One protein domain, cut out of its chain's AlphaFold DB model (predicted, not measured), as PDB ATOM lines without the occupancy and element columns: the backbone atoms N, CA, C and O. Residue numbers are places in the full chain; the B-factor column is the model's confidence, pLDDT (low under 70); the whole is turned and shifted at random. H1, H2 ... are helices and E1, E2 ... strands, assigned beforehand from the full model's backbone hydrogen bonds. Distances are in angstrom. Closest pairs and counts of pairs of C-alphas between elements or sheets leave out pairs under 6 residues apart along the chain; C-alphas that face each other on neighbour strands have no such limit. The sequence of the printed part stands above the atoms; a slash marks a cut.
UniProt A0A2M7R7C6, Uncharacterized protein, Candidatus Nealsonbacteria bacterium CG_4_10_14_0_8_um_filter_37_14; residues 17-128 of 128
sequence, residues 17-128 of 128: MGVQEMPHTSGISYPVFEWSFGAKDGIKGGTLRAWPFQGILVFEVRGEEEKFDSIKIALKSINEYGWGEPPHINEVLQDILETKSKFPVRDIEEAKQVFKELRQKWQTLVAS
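Overview. This is residues 17 to 128 of the 128 residues of an uncharacterized protein of Candidatus Nealsonbacteria bacterium CG_4_10_14_0_8_um_filter_37_14 (UniProt A0A2M7R7C6). One strongly twisted sheet of five strands, E1 to E5, has three helices over one face, and its other face is bare. The helices run along the strands: H3 over E1 and E2, H2 beside it over E3, H1 mainly over E4. The printed part has 112 residues, with five named strands and then three named helices; the sheet's order is E1 E2 E3 E4 E5, all antiparallel, and the class is mixed. The whole is compact, with a radius of gyration of the C-alphas of 14.2 A, and spans 43 by 26 by 24 A.

Arrangement. Begin with the sheet, a meander, each strand the antiparallel neighbour of the one before: E1, residues 17 to 23, E2, 29 to 39, E3, 44 to 51, E4, 56 to 61, and E5, 64 to 68. Each successive pair is a hairpin; within hydrogen-bond range you find N 20 and O 32 at 2.9 A, N 35 and O 48 at 2.8 A, N 49 and O 58 at 2.7 A, and N 59 and O 66 at 2.8 A. H3, residues 108 to 127, is on the sheet at a height of 8.8 A; its closest C-alphas to E2 are Arg 119 and Pro 31, 5.7 A apart. H2, residues 89 to 101, is on the same face and forms a helical hairpin with H3; the two only just touch, with 3 pairs of C-alphas within 8 A, the closest those of Val 92 and Trp 122 at 7.3 A, and H3 touches H2 with its residues 114 to 122 alone. H1, residues 71 to 80, on the same face, is apart from H3. In H1, H2 and H3 every O i to N i+4 pair is within hydrogen-bond range.

Along the chain. Find C-alpha 17 at (48.610, 33.142, 25.066), where E1 begins. E2 runs 29.6 A and H3 28.7 A, ending at C-alpha 127, (45.517, 28.547, 31.913).

Size, cuts and confidence. The C-alphas farthest apart, Asp 41 and Arg 106, are 44.9 A apart. The printed part has no cut, and no link is long. Look for pLDDT under 70 at residue 26, residues 53 to 56 and residues 103 to 106.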
ATOM      1  N   MET A  17      49.124  32.000  24.323       94.50
ATOM      2  CA  MET A  17      48.610  33.142  25.066       94.50
ATOM      3  C   MET A  17      49.531  33.489  26.233       94.50
ATOM      4  O   MET A  17      50.183  32.620  26.811       94.50
ATOM      5  N   GLY A  18      49.568  34.764  26.596       94.38
ATOM      6  CA  GLY A  18      50.327  35.255  27.732       94.38
ATOM      7  C   GLY A  18      49.755  36.553  28.277       94.38
ATOM      8  O   GLY A  18      49.048  37.284  27.590       94.38
ATOM      9  N   VAL A  19      50.085  36.850  29.532       93.81
ATOM     10  CA  VAL A  19      49.793  38.148  30.143       93.81
ATOM     11  C   VAL A  19      51.108  38.785  30.547       93.81
ATOM     12  O   VAL A  19      51.840  38.239  31.376       93.81
ATOM     13  N   GLN A  20      51.396  39.940  29.963       90.56
ATOM     14  CA  GLN A  20      52.567  40.746  30.274       90.56
ATOM     15  C   GLN A  20      52.163  41.997  31.048       90.56
ATOM     16  O   GLN A  20      50.992  42.362  31.121       90.56
ATOM     17  N   GLU A  21      53.145  42.654  31.646       88.06
ATOM     18  CA  GLU A  21      52.969  43.928  32.325       88.06
ATOM     19  C   GLU A  21      53.732  44.998  31.543       88.06
ATOM     20  O   GLU A  21      54.927  44.841  31.293       88.06
ATOM     21  N   MET A  22      53.042  46.064  31.134       85.06
ATOM     22  CA  MET A  22      53.635  47.160  30.370       85.06
ATOM     23  C   MET A  22      53.643  48.444  31.209       85.06
ATOM     24  O   MET A  22      52.589  48.855  31.702       85.06
ATOM     25  N   PRO A  23      54.808  49.092  31.384       81.38
ATOM     26  CA  PRO A  23      54.896  50.344  32.122       81.38
ATOM     27  C   PRO A  23      54.274  51.496  31.322       81.38
ATOM     28  O   PRO A  23      54.562  51.667  30.138       81.38
ATOM     29  N   HIS A  24      53.458  52.327  31.977       75.69
ATOM     30  CA  HIS A  24      52.944  53.575  31.409       75.69
ATOM     31  C   HIS A  24      53.729  54.792  31.911       75.69
ATOM     32  O   HIS A  24      54.219  54.820  33.043       75.69
ATOM     33  N   THR A  25      53.758  55.863  31.116       72.19
ATOM     34  CA  THR A  25      54.409  57.138  31.472       72.19
ATOM     35  C   THR A  25      53.782  57.833  32.682       72.19
ATOM     36  O   THR A  25      54.429  58.657  33.319       72.19
ATOM     37  N   SER A  26      52.551  57.470  33.052       68.56
ATOM     38  CA  SER A  26      51.884  57.942  34.273       68.56
ATOM     39  C   SER A  26      52.377  57.256  35.557       68.56
ATOM     40  O   SER A  26      51.797  57.479  36.616       68.56
ATOM     41  N   GLY A  27      53.395  56.391  35.475       71.50
ATOM     42  CA  GLY A  27      53.953  55.668  36.621       71.50
ATOM     43  C   GLY A  27      53.123  54.465  37.079       71.50
ATOM     44  O   GLY A  27      53.364  53.938  38.162       71.50
ATOM     45  N   ILE A  28      52.150  54.029  36.273       72.75
ATOM     46  CA  ILE A  28      51.311  52.860  36.553       72.75
ATOM     47  C   ILE A  28      51.565  51.818  35.465       72.75
ATOM     48  O   ILE A  28      51.518  52.143  34.281       72.75
ATOM     49  N   SER A  29      51.826  50.572  35.846       79.94
ATOM     50  CA  SER A  29      51.858  49.460  34.896       79.94
ATOM     51  C   SER A  29      50.453  48.927  34.630       79.94
ATOM     52  O   SER A  29      49.625  48.882  35.540       79.94
ATOM     53  N   TYR A  30      50.194  48.466  33.409       83.00
ATOM     54  CA  TYR A  30      48.936  47.811  33.046       83.00
ATOM     55  C   TYR A  30      49.177  46.418  32.456       83.00
ATOM     56  O   TYR A  30      50.231  46.173  31.858       83.00
ATOM     57  N   PRO A  31      48.220  45.485  32.618       89.94
ATOM     58  CA  PRO A  31      48.312  44.187  31.977       89.94
ATOM     59  C   PRO A  31      48.123  44.332  30.463       89.94
ATOM     60  O   PRO A  31      47.295  45.116  29.991       89.94
ATOM     61  N   VAL A  32      48.870  43.532  29.715       90.88
ATOM     62  CA  VAL A  32      48.744  43.348  28.270       90.88
ATOM     63  C   VAL A  32      48.439  41.880  28.026       90.88
ATOM     64  O   VAL A  32      49.209  41.018  28.451       90.88
ATOM     65  N   PHE A  33      47.327  41.595  27.354       93.06
ATOM     66  CA  PHE A  33      47.068  40.255  26.842       93.06
ATOM     67  C   PHE A  33      47.829  40.091  25.534       93.06
ATOM     68  O   PHE A  33      47.719  40.944  24.655       93.06
ATOM     69  N   GLU A  34      48.599  39.020  25.409       93.50
ATOM     70  CA  GLU A  34      49.399  38.719  24.231       93.50
ATOM     71  C   GLU A  34      48.975  37.374  23.636       93.50
ATOM     72  O   GLU A  34      48.912  36.369  24.342       93.50
ATOM     73  N   TRP A  35      48.746  37.349  22.327       93.06
ATOM     74  CA  TRP A  35      48.653  36.136  21.526       93.06
ATOM     75  C   TRP A  35      49.849  36.080  20.582       93.06
ATOM     76  O   TRP A  35      50.046  36.983  19.781       93.06
ATOM     77  N   SER A  36      50.638  35.017  20.633       92.25
ATOM     78  CA  SER A  36      51.692  34.728  19.659       92.25
ATOM     79  C   SER A  36      51.253  33.557  18.788       92.25
ATOM     80  O   SER A  36      50.996  32.479  19.318       92.25
ATOM     81  N   PHE A  37      51.194  33.732  17.469       91.12
ATOM     82  CA  PHE A  37      50.993  32.611  16.549       91.12
ATOM     83  C   PHE A  37      52.344  32.035  16.152       91.12
ATOM     84  O   PHE A  37      53.238  32.781  15.739       91.12
ATOM     85  N   GLY A  38      52.519  30.725  16.255       90.38
ATOM     86  CA  GLY A  38      53.802  30.113  15.938       90.38
ATOM     87  C   GLY A  38      53.840  28.611  16.137       90.38
ATOM     88  O   GLY A  38      52.844  27.990  16.497       90.38
ATOM     89  N   ALA A  39      55.017  28.041  15.922       86.69
ATOM     90  CA  ALA A  39      55.315  26.668  16.282       86.69
ATOM     91  C   ALA A  39      55.861  26.593  17.717       86.69
ATOM     92  O   ALA A  39      56.415  27.553  18.262       86.69
ATOM     93  N   LYS A  40      55.689  25.430  18.355       79.06
ATOM     94  CA  LYS A  40      56.073  25.196  19.760       79.06
ATOM     95  C   LYS A  40      57.586  25.306  20.006       79.06
ATOM     96  O   LYS A  40      58.010  25.537  21.134       79.06
ATOM     97  N   ASP A  41      58.387  25.140  18.961       79.31
ATOM     98  CA  ASP A  41      59.847  25.258  18.955       79.31
ATOM     99  C   ASP A  41      60.355  26.714  18.924       79.31
ATOM    100  O   ASP A  41      61.559  26.949  19.019       79.31
ATOM    101  N   GLY A  42      59.446  27.694  18.859       70.50
ATOM    102  CA  GLY A  42      59.756  29.116  19.007       70.50
ATOM    103  C   GLY A  42      59.710  29.926  17.713       70.50
ATOM    104  O   GLY A  42      59.951  31.133  17.763       70.50
ATOM    105  N   ILE A  43      59.365  29.324  16.568       78.56
ATOM    106  CA  ILE A  43      59.127  30.088  15.336       78.56
ATOM    107  C   ILE A  43      57.820  30.871  15.482       78.56
ATOM    108  O   ILE A  43      56.736  30.295  15.426       78.56
ATOM    109  N   LYS A  44      57.909  32.196  15.642       80.44
ATOM    110  CA  LYS A  44      56.745  33.091  15.712       80.44
ATOM    111  C   LYS A  44      56.426  33.688  14.341       80.44
ATOM    112  O   LYS A  44      57.288  34.291  13.706       80.44
ATOM    113  N   GLY A  45      55.179  33.541  13.902       81.19
ATOM    114  CA  GLY A  45      54.633  34.193  12.711       81.19
ATOM    115  C   GLY A  45      54.225  35.643  12.976       81.19
ATOM    116  O   GLY A  45      54.488  36.510  12.144       81.19
ATOM    117  N   GLY A  46      53.649  35.915  14.149       87.81
ATOM    118  CA  GLY A  46      53.232  37.251  14.570       87.81
ATOM    119  C   GLY A  46      52.664  37.274  15.987       87.81
ATOM    120  O   GLY A  46      52.457  36.226  16.604       87.81
ATOM    121  N   THR A  47      52.435  38.481  16.494       90.31
ATOM    122  CA  THR A  47      51.973  38.734  17.858       90.31
ATOM    123  C   THR A  47      50.816  39.725  17.843       90.31
ATOM    124  O   THR A  47      50.920  40.786  17.248       90.31
ATOM    125  N   LEU A  48      49.718  39.415  18.520       90.25
ATOM    126  CA  LEU A  48      48.632  40.346  18.806       90.25
ATOM    127  C   LEU A  48      48.700  40.738  20.282       90.25
ATOM    128  O   LEU A  48      48.864  39.877  21.141       90.25
ATOM    129  N   ARG A  49      48.555  42.024  20.589       90.62
ATOM    130  CA  ARG A  49      48.554  42.570  21.949       90.62
ATOM    131  C   ARG A  49      47.307  43.413  22.176       90.62
ATOM    132  O   ARG A  49      46.905  44.164  21.290       90.62
ATOM    133  N   ALA A  50      46.721  43.320  23.365       89.19
ATOM    134  CA  ALA A  50      45.554  44.105  23.761       89.19
ATOM    135  C   ALA A  50      45.722  44.687  25.170       89.19
ATOM    136  O   ALA A  50      46.210  44.003  26.073       89.19
ATOM    137  N   TRP A  51      45.312  45.945  25.374       86.62
ATOM    138  CA  TRP A  51      45.387  46.605  26.684       86.62
ATOM    139  C   TRP A  51      44.287  47.656  26.921       86.62
ATOM    140  O   TRP A  51      43.774  48.269  25.977       86.62
ATOM    141  N   PRO A  52      43.938  47.926  28.196       77.12
ATOM    142  CA  PRO A  52      42.768  48.733  28.547       77.12
ATOM    143  C   PRO A  52      42.927  50.242  28.321       77.12
ATOM    144  O   PRO A  52      41.932  50.931  28.108       77.12
ATOM    145  N   PHE A  53      44.154  50.776  28.346       68.81
ATOM    146  CA  PHE A  53      44.380  52.229  28.420       68.81
ATOM    147  C   PHE A  53      43.899  53.002  27.179       68.81
ATOM    148  O   PHE A  53      43.613  54.193  27.261       68.81
ATOM    149  N   GLN A  54      43.775  52.332  26.028       63.62
ATOM    150  CA  GLN A  54      43.254  52.936  24.795       63.62
ATOM    151  C   GLN A  54      42.306  52.011  24.012       63.62
ATOM    152  O   GLN A  54      41.709  52.443  23.028       63.62
ATOM    153  N   GLY A  55      42.084  50.774  24.472       61.19
ATOM    154  CA  GLY A  55      41.299  49.789  23.726       61.19
ATOM    155  C   GLY A  55      41.980  49.317  22.444       61.19
ATOM    156  O   GLY A  55      41.299  48.870  21.527       61.19
ATOM    157  N   ILE A  56      43.301  49.479  22.363       67.38
ATOM    158  CA  ILE A  56      44.057  49.236  21.142       67.38
ATOM    159  C   ILE A  56      44.388  47.753  21.057       67.38
ATOM    160  O   ILE A  56      44.925  47.167  22.001       67.38
ATOM    161  N   LEU A  57      44.096  47.188  19.893       77.44
ATOM    162  CA  LEU A  57      44.710  45.961  19.418       77.44
ATOM    163  C   LEU A  57      45.948  46.346  18.613       77.44
ATOM    164  O   LEU A  57      45.827  47.055  17.615       77.44
ATOM    165  N   VAL A  58      47.127  45.909  19.044       79.94
ATOM    166  CA  VAL A  58      48.357  46.050  18.257       79.94
ATOM    167  C   VAL A  58      48.760  44.699  17.736       79.94
ATOM    168  O   VAL A  58      48.973  43.765  18.503       79.94
ATOM    169  N   PHE A  59      48.849  44.606  16.424       79.88
ATOM    170  CA  PHE A  59      49.280  43.420  15.728       79.88
ATOM    171  C   PHE A  59      50.664  43.665  15.153       79.88
ATOM    172  O   PHE A  59      50.865  44.588  14.376       79.88
ATOM    173  N   GLU A  60      51.618  42.854  15.574       82.31
ATOM    174  CA  GLU A  60      53.006  42.919  15.161       82.31
ATOM    175  C   GLU A  60      53.333  41.689  14.312       82.31
ATOM    176  O   GLU A  60      53.261  40.549  14.785       82.31
ATOM    177  N   VAL A  61      53.737  41.907  13.063       79.69
ATOM    178  CA  VAL A  61      54.188  40.846  12.159       79.69
ATOM    179  C   VAL A  61      55.547  41.236  11.608       79.69
ATOM    180  O   VAL A  61      55.695  42.267  10.966       79.69
ATOM    181  N   ARG A  62      56.569  40.407  11.859       77.50
ATOM    182  CA  ARG A  62      57.950  40.639  11.380       77.50
ATOM    183  C   ARG A  62      58.530  42.014  11.771       77.50
ATOM    184  O   ARG A  62      59.384  42.537  11.062       77.50
ATOM    185  N   GLY A  63      58.095  42.568  12.904       76.88
ATOM    186  CA  GLY A  63      58.536  43.874  13.405       76.88
ATOM    187  C   GLY A  63      57.766  45.076  12.849       76.88
ATOM    188  O   GLY A  63      58.093  46.205  13.203       76.88
ATOM    189  N   GLU A  64      56.751  44.859  12.009       81.94
ATOM    190  CA  GLU A  64      55.810  45.902  11.594       81.94
ATOM    191  C   GLU A  64      54.585  45.880  12.512       81.94
ATOM    192  O   GLU A  64      53.978  44.826  12.703       81.94
ATOM    193  N   GLU A  65      54.243  47.032  13.095       87.06
ATOM    194  CA  GLU A  65      53.086  47.189  13.980       87.06
ATOM    195  C   GLU A  65      51.906  47.833  13.248       87.06
ATOM    196  O   GLU A  65      51.988  48.960  12.755       87.06
ATOM    197  N   GLU A  66      50.765  47.157  13.281       84.81
ATOM    198  CA  GLU A  66      49.466  47.687  12.889       84.81
ATOM    199  C   GLU A  66      48.590  47.890  14.126       84.81
ATOM    200  O   GLU A  66      48.524  47.043  15.019       84.81
ATOM    201  N   LYS A  67      47.898  49.030  14.187       85.50
ATOM    202  CA  LYS A  67      46.988  49.366  15.287       85.50
ATOM    203  C   LYS A  67      45.554  49.299  14.797       85.50
ATOM    204  O   LYS A  67      45.225  49.878  13.763       85.50
ATOM    205  N   PHE A  68      44.701  48.640  15.570       81.44
ATOM    206  CA  PHE A  68      43.291  48.498  15.257       81.44
ATOM    207  C   PHE A  68      42.412  48.975  16.405       81.44
ATOM    208  O   PHE A  68      42.588  48.587  17.561       81.44
ATOM    209  N   ASP A  69      41.381  49.723  16.026       73.06
ATOM    210  CA  ASP A  69      40.328  50.196  16.928       73.06
ATOM    211  C   ASP A  69      39.102  49.259  16.900       73.06
ATOM    212  O   ASP A  69      38.077  49.516  17.529       73.06
ATOM    213  N   SER A  70      39.172  48.178  16.111       79.38
ATOM    214  CA  SER A  70      38.074  47.244  15.865       79.38
ATOM    215  C   SER A  70      38.575  45.810  15.748       79.38
ATOM    216  O   SER A  70      39.427  45.506  14.907       79.38
ATOM    217  N   ILE A  71      37.951  44.903  16.510       81.75
ATOM    218  CA  ILE A  71      38.225  43.461  16.443       81.75
ATOM    219  C   ILE A  71      38.042  42.903  15.041       81.75
ATOM    220  O   ILE A  71      38.819  42.076  14.586       81.75
ATOM    221  N   LYS A  72      37.027  43.393  14.325       85.44
ATOM    222  CA  LYS A  72      36.682  42.889  13.000       85.44
ATOM    223  C   LYS A  72      37.806  43.165  12.005       85.44
ATOM    224  O   LYS A  72      38.055  42.346  11.129       85.44
ATOM    225  N   ILE A  73      38.464  44.317  12.137       84.19
ATOM    226  CA  ILE A  73      39.585  44.699  11.275       84.19
ATOM    227  C   ILE A  73      40.824  43.883  11.653       84.19
ATOM    228  O   ILE A  73      41.443  43.304  10.765       84.19
ATOM    229  N   ALA A  74      41.111  43.743  12.952       83.56
ATOM    230  CA  ALA A  74      42.218  42.919  13.434       83.56
ATOM    231  C   ALA A  74      42.089  41.452  12.978       83.56
ATOM    232  O   ALA A  74      43.011  40.904  12.384       83.56
ATOM    233  N   LEU A  75      40.916  40.837  13.165       87.75
ATOM    234  CA  LEU A  75      40.640  39.466  12.724       87.75
ATOM    235  C   LEU A  75      40.708  39.312  11.208       87.75
ATOM    236  O   LEU A  75      41.136  38.269  10.718       87.75
ATOM    237  N   LYS A  76      40.294  40.332  10.447       87.44
ATOM    238  CA  LYS A  76      40.448  40.312   8.993       87.44
ATOM    239  C   LYS A  76      41.931  40.265   8.610       87.44
ATOM    240  O   LYS A  76      42.285  39.391   7.830       87.44
ATOM    241  N   SER A  77      42.763  41.136   9.187       85.50
ATOM    242  CA  SER A  77      44.214  41.144   8.940       85.50
ATOM    243  C   SER A  77      44.842  39.794   9.314       85.50
ATOM    244  O   SER A  77      45.463  39.151   8.478       85.50
ATOM    245  N   ILE A  78      44.550  39.259  10.503       86.12
ATOM    246  CA  ILE A  78      45.037  37.938  10.947       86.12
ATOM    247  C   ILE A  78      44.624  36.811   9.981       86.12
ATOM    248  O   ILE A  78      45.427  35.934   9.647       86.12
ATOM    249  N   ASN A  79      43.383  36.838   9.489       87.00
ATOM    250  CA  ASN A  79      42.886  35.848   8.536       87.00
ATOM    251  C   ASN A  79      43.562  35.937   7.161       87.00
ATOM    252  O   ASN A  79      43.665  34.914   6.483       87.00
ATOM    253  N   GLU A  80      44.065  37.105   6.749       88.44
ATOM    254  CA  GLU A  80      44.849  37.244   5.511       88.44
ATOM    255  C   GLU A  80      46.152  36.423   5.578       88.44
ATOM    256  O   GLU A  80      46.574  35.848   4.569       88.44
ATOM    257  N   TYR A  81      46.714  36.238   6.778       84.44
ATOM    258  CA  TYR A  81      47.855  35.347   7.026       84.44
ATOM    259  C   TYR A  81      47.468  33.868   7.209       84.44
ATOM    260  O   TYR A  81      48.336  32.994   7.171       84.44
ATOM    261  N   GLY A  82      46.175  33.557   7.349       84.75
ATOM    262  CA  GLY A  82      45.665  32.191   7.497       84.75
ATOM    263  C   GLY A  82      45.868  31.573   8.882       84.75
ATOM    264  O   GLY A  82      45.893  30.351   8.992       84.75
ATOM    265  N   TRP A  83      46.024  32.391   9.926       86.69
ATOM    266  CA  TRP A  83      46.290  31.930  11.301       86.69
ATOM    267  C   TRP A  83      45.025  31.578  12.096       86.69
ATOM    268  O   TRP A  83      45.105  31.029  13.193       86.69
ATOM    269  N   GLY A  84      43.853  31.881  11.537       86.44
ATOM    270  CA  GLY A  84      42.573  31.702  12.210       86.44
ATOM    271  C   GLY A  84      42.366  32.688  13.361       86.44
ATOM    272  O   GLY A  84      43.130  33.632  13.554       86.44
ATOM    273  N   GLU A  85      41.293  32.476  14.117       89.75
ATOM    274  CA  GLU A  85      40.909  33.356  15.220       89.75
ATOM    275  C   GLU A  85      41.734  33.057  16.487       89.75
ATOM    276  O   GLU A  85      41.816  31.893  16.893       89.75
ATOM    277  N   PRO A  86      42.331  34.076  17.136       91.50
ATOM    278  CA  PRO A  86      42.977  33.895  18.429       91.50
ATOM    279  C   PRO A  86      41.953  33.481  19.503       91.50
ATOM    280  O   PRO A  86      40.879  34.087  19.584       91.50
ATOM    281  N   PRO A  87      42.265  32.501  20.370       92.62
ATOM    282  CA  PRO A  87      41.364  32.086  21.441       92.62
ATOM    283  C   PRO A  87      41.021  33.244  22.384       92.62
ATOM    284  O   PRO A  87      41.858  34.108  22.639       92.62
ATOM    285  N   HIS A  88      39.800  33.261  22.923       93.38
ATOM    286  CA  HIS A  88      39.353  34.231  23.936       93.38
ATOM    287  C   HIS A  88      39.406  35.717  23.518       93.38
ATOM    288  O   HIS A  88      39.204  36.603  24.349       93.38
ATOM    289  N   ILE A  89      39.626  36.038  22.235       89.00
ATOM    290  CA  ILE A  89      39.774  37.429  21.771       89.00
ATOM    291  C   ILE A  89      38.539  38.292  22.074       89.00
ATOM    292  O   ILE A  89      38.665  39.445  22.488       89.00
ATOM    293  N   ASN A  90      37.341  37.720  21.932       88.75
ATOM    294  CA  ASN A  90      36.088  38.410  22.231       88.75
ATOM    295  C   ASN A  90      35.948  38.708  23.733       88.75
ATOM    296  O   ASN A  90      35.533  39.805  24.096       88.75
ATOM    297  N   GLU A  91      36.332  37.770  24.601       91.31
ATOM    298  CA  GLU A  91      36.287  37.930  26.062       91.31
ATOM    299  C   GLU A  91      37.274  39.003  26.527       91.31
ATOM    300  O   GLU A  91      36.886  39.933  27.231       91.31
ATOM    301  N   VAL A  92      38.519  38.951  26.041       90.38
ATOM    302  CA  VAL A  92      39.543  39.958  26.354       90.38
ATOM    303  C   VAL A  92      39.107  41.355  25.913       90.38
ATOM    304  O   VAL A  92      39.325  42.330  26.633       90.38
ATOM    305  N   LEU A  93      38.459  41.484  24.755       85.69
ATOM    306  CA  LEU A  93      37.964  42.785  24.314       85.69
ATOM    307  C   LEU A  93      36.770  43.296  25.105       85.69
ATOM    308  O   LEU A  93      36.716  44.495  25.372       85.69
ATOM    309  N   GLN A  94      35.832  42.428  25.482       86.88
ATOM    310  CA  GLN A  94      34.748  42.829  26.379       86.88
ATOM    311  C   GLN A  94      35.320  43.343  27.701       86.88
ATOM    312  O   GLN A  94      34.963  44.437  28.131       86.88
ATOM    313  N   ASP A  95      36.309  42.646  28.264       89.38
ATOM    314  CA  ASP A  95      36.989  43.078  29.488       89.38
ATOM    315  C   ASP A  95      37.640  44.454  29.337       89.38
ATOM    316  O   ASP A  95      37.569  45.289  30.241       89.38
ATOM    317  N   ILE A  96      38.263  44.713  28.187       85.62
ATOM    318  CA  ILE A  96      38.865  46.010  27.874       85.62
ATOM    319  C   ILE A  96      37.803  47.104  27.764       85.62
ATOM    320  O   ILE A  96      38.005  48.187  28.314       85.62
ATOM    321  N   LEU A  97      36.685  46.848  27.084       82.50
ATOM    322  CA  LEU A  97      35.593  47.815  26.931       82.50
ATOM    323  C   LEU A  97      34.939  48.145  28.278       82.50
ATOM    324  O   LEU A  97      34.756  49.321  28.601       82.50
ATOM    325  N   GLU A  98      34.655  47.127  29.089       84.75
ATOM    326  CA  GLU A  98      34.143  47.292  30.449       84.75
ATOM    327  C   GLU A  98      35.133  48.069  31.315       84.75
ATOM    328  O   GLU A  98      34.756  49.007  32.019       84.75
ATOM    329  N   THR A  99      36.420  47.737  31.228       81.38
ATOM    330  CA  THR A  99      37.471  48.409  31.990       81.38
ATOM    331  C   THR A  99      37.633  49.862  31.559       81.38
ATOM    332  O   THR A  99      37.737  50.733  32.417       81.38
ATOM    333  N   LYS A 100      37.571  50.165  30.257       76.06
ATOM    334  CA  LYS A 100      37.660  51.531  29.715       76.06
ATOM    335  C   LYS A 100      36.577  52.448  30.286       76.06
ATOM    336  O   LYS A 100      36.854  53.617  30.527       76.06
ATOM    337  N   SER A 101      35.383  51.918  30.566       72.69
ATOM    338  CA  SER A 101      34.303  52.681  31.212       72.69
ATOM    339  C   SER A 101      34.616  53.103  32.657       72.69
ATOM    340  O   SER A 101      34.031  54.063  33.154       72.69
ATOM    341  N   LYS A 102      35.564  52.425  33.317       71.69
ATOM    342  CA  LYS A 102      36.036  52.737  34.674       71.69
ATOM    343  C   LYS A 102      37.156  53.786  34.688       71.69
ATOM    344  O   LYS A 102      37.612  54.162  35.762       71.69
ATOM    345  N   PHE A 103      37.603  54.260  33.518       68.88
ATOM    346  CA  PHE A 103      38.620  55.305  33.393       68.88
ATOM    347  C   PHE A 103      38.005  56.651  32.957       68.88
ATOM    348  O   PHE A 103      37.141  56.671  32.080       68.88
ATOM    349  N   PRO A 104      38.469  57.792  33.507       64.62
ATOM    350  CA  PRO A 104      39.575  57.923  34.457       64.62
ATOM    351  C   PRO A 104      39.181  57.465  35.869       64.62
ATOM    352  O   PRO A 104      38.141  57.866  36.391       64.62
ATOM    353  N   VAL A 105      40.029  56.637  36.482       67.00
ATOM    354  CA  VAL A 105      39.889  56.265  37.897       67.00
ATOM    355  C   VAL A 105      40.074  57.497  38.783       67.00
ATOM    356  O   VAL A 105      40.789  58.434  38.415       67.00
ATOM    357  N   ARG A 106      39.425  57.517  39.950       67.69
ATOM    358  CA  ARG A 106      39.445  58.672  40.860       67.69
ATOM    359  C   ARG A 106      40.777  58.804  41.593       67.69
ATOM    360  O   ARG A 106      41.174  59.918  41.928       67.69
ATOM    361  N   ASP A 107      41.462  57.683  41.809       78.69
ATOM    362  CA  ASP A 107      42.778  57.621  42.434       78.69
ATOM    363  C   ASP A 107      43.625  56.433  41.925       78.69
ATOM    364  O   ASP A 107      43.172  55.565  41.175       78.69
ATOM    365  N   ILE A 108      44.906  56.429  42.305       77.50
ATOM    366  CA  ILE A 108      45.899  55.434  41.872       77.50
ATOM    367  C   ILE A 108      45.601  54.037  42.443       77.50
ATOM    368  O   ILE A 108      45.928  53.038  41.798       77.50
ATOM    369  N   GLU A 109      45.000  53.938  43.631       82.50
ATOM    370  CA  GLU A 109      44.695  52.647  44.255       82.50
ATOM    371  C   GLU A 109      43.532  51.953  43.535       82.50
ATOM    372  O   GLU A 109      43.597  50.749  43.281       82.50
ATOM    373  N   GLU A 110      42.530  52.715  43.091       80.19
ATOM    374  CA  GLU A 110      41.451  52.224  42.232       80.19
ATOM    375  C   GLU A 110      41.998  51.694  40.892       80.19
ATOM    376  O   GLU A 110      41.648  50.585  40.483       80.19
ATOM    377  N   ALA A 111      42.937  52.406  40.252       78.12
ATOM    378  CA  ALA A 111      43.628  51.899  39.055       78.12
ATOM    379  C   ALA A 111      44.347  50.569  39.314       78.12
ATOM    380  O   ALA A 111      44.216  49.630  38.526       78.12
ATOM    381  N   LYS A 112      45.102  50.470  40.415       82.50
ATOM    382  CA  LYS A 112      45.829  49.243  40.774       82.50
ATOM    383  C   LYS A 112      44.882  48.070  40.993       82.50
ATOM    384  O   LYS A 112      45.179  46.966  40.538       82.50
ATOM    385  N   GLN A 113      43.757  48.295  41.669       86.75
ATOM    386  CA  GLN A 113      42.775  47.248  41.934       86.75
ATOM    387  C   GLN A 113      42.128  46.752  40.636       86.75
ATOM    388  O   GLN A 113      42.124  45.547  40.386       86.75
ATOM    389  N   VAL A 114      41.683  47.667  39.767       84.50
ATOM    390  CA  VAL A 114      41.124  47.323  38.449       84.50
ATOM    391  C   VAL A 114      42.134  46.530  37.612       84.50
ATOM    392  O   VAL A 114      41.784  45.513  37.013       84.50
ATOM    393  N   PHE A 115      43.407  46.931  37.604       86.00
ATOM    394  CA  PHE A 115      44.451  46.207  36.873       86.00
ATOM    395  C   PHE A 115      44.775  44.838  37.467       86.00
ATOM    396  O   PHE A 115      45.027  43.896  36.713       86.00
ATOM    397  N   LYS A 116      44.741  44.695  38.794       88.50
ATOM    398  CA  LYS A 116      44.932  43.406  39.465       88.50
ATOM    399  C   LYS A 116      43.820  42.423  39.099       88.50
ATOM    400  O   LYS A 116      44.119  41.283  38.758       88.50
ATOM    401  N   GLU A 117      42.568  42.870  39.138       90.44
ATOM    402  CA  GLU A 117      41.404  42.059  38.761       90.44
ATOM    403  C   GLU A 117      41.473  41.631  37.294       90.44
ATOM    404  O   GLU A 117      41.342  40.445  36.988       90.44
ATOM    405  N   LEU A 118      41.765  42.575  36.394       90.06
ATOM    406  CA  LEU A 118      41.889  42.297  34.965       90.06
ATOM    407  C   LEU A 118      43.010  41.288  34.679       90.06
ATOM    408  O   LEU A 118      42.810  40.316  33.955       90.06
ATOM    409  N   ARG A 119      44.178  41.466  35.312       91.50
ATOM    410  CA  ARG A 119      45.303  40.531  35.200       91.50
ATOM    411  C   ARG A 119      44.921  39.128  35.663       91.50
ATOM    412  O   ARG A 119      45.251  38.166  34.978       91.50
ATOM    413  N   GLN A 120      44.240  38.997  36.802       93.19
ATOM    414  CA  GLN A 120      43.803  37.696  37.321       93.19
ATOM    415  C   GLN A 120      42.802  37.012  36.384       93.19
ATOM    416  O   GLN A 120      42.925  35.813  36.115       93.19
ATOM    417  N   LYS A 121      41.847  37.779  35.844       92.69
ATOM    418  CA  LYS A 121      40.873  37.280  34.870       92.69
ATOM    419  C   LYS A 121      41.576  36.724  33.633       92.69
ATOM    420  O   LYS A 121      41.352  35.580  33.255       92.69
ATOM    421  N   TRP A 122      42.512  37.478  33.072       94.75
ATOM    422  CA  TRP A 122      43.270  37.061  31.895       94.75
ATOM    423  C   TRP A 122      44.230  35.903  32.147       94.75
ATOM    424  O   TRP A 122      44.362  35.028  31.301       94.75
ATOM    425  N   GLN A 123      44.864  35.841  33.318       94.38
ATOM    426  CA  GLN A 123      45.696  34.692  33.689       94.38
ATOM    427  C   GLN A 123      44.887  33.393  33.758       94.38
ATOM    428  O   GLN A 123      45.421  32.336  33.438       94.38
ATOM    429  N   THR A 124      43.605  33.475  34.122       94.38
ATOM    430  CA  THR A 124      42.696  32.321  34.072       94.38
ATOM    431  C   THR A 124      42.456  31.861  32.633       94.38
ATOM    432  O   THR A 124      42.510  30.663  32.383       94.38
ATOM    433  N   LEU A 125      42.276  32.792  31.686       93.25
ATOM    434  CA  LEU A 125      42.104  32.478  30.256       93.25
ATOM    435  C   LEU A 125      43.360  31.862  29.624       93.25
ATOM    436  O   LEU A 125      43.271  31.051  28.715       93.25
ATOM    437  N   VAL A 126      44.551  32.238  30.095       92.19
ATOM    438  CA  VAL A 126      45.805  31.626  29.619       92.19
ATOM    439  C   VAL A 126      45.961  30.182  30.116       92.19
ATOM    440  O   VAL A 126      46.648  29.388  29.479       92.19
ATOM    441  N   ALA A 127      45.370  29.849  31.265       87.94
ATOM    442  CA  ALA A 127      45.517  28.547  31.913       87.94
ATOM    443  C   ALA A 127      44.435  27.519  31.528       87.94
ATOM    444  O   ALA A 127      44.567  26.356  31.920       87.94
ATOM    445  N   SER A 128      43.375  27.941  30.829       78.75
ATOM    446  CA  SER A 128      42.286  27.087  30.327       78.75
ATOM    447  C   SER A 128      42.637  26.413  29.011       78.75
ATOM    448  O   SER A 128      42.309  25.212  28.880       78.75
TER     449      SER A 128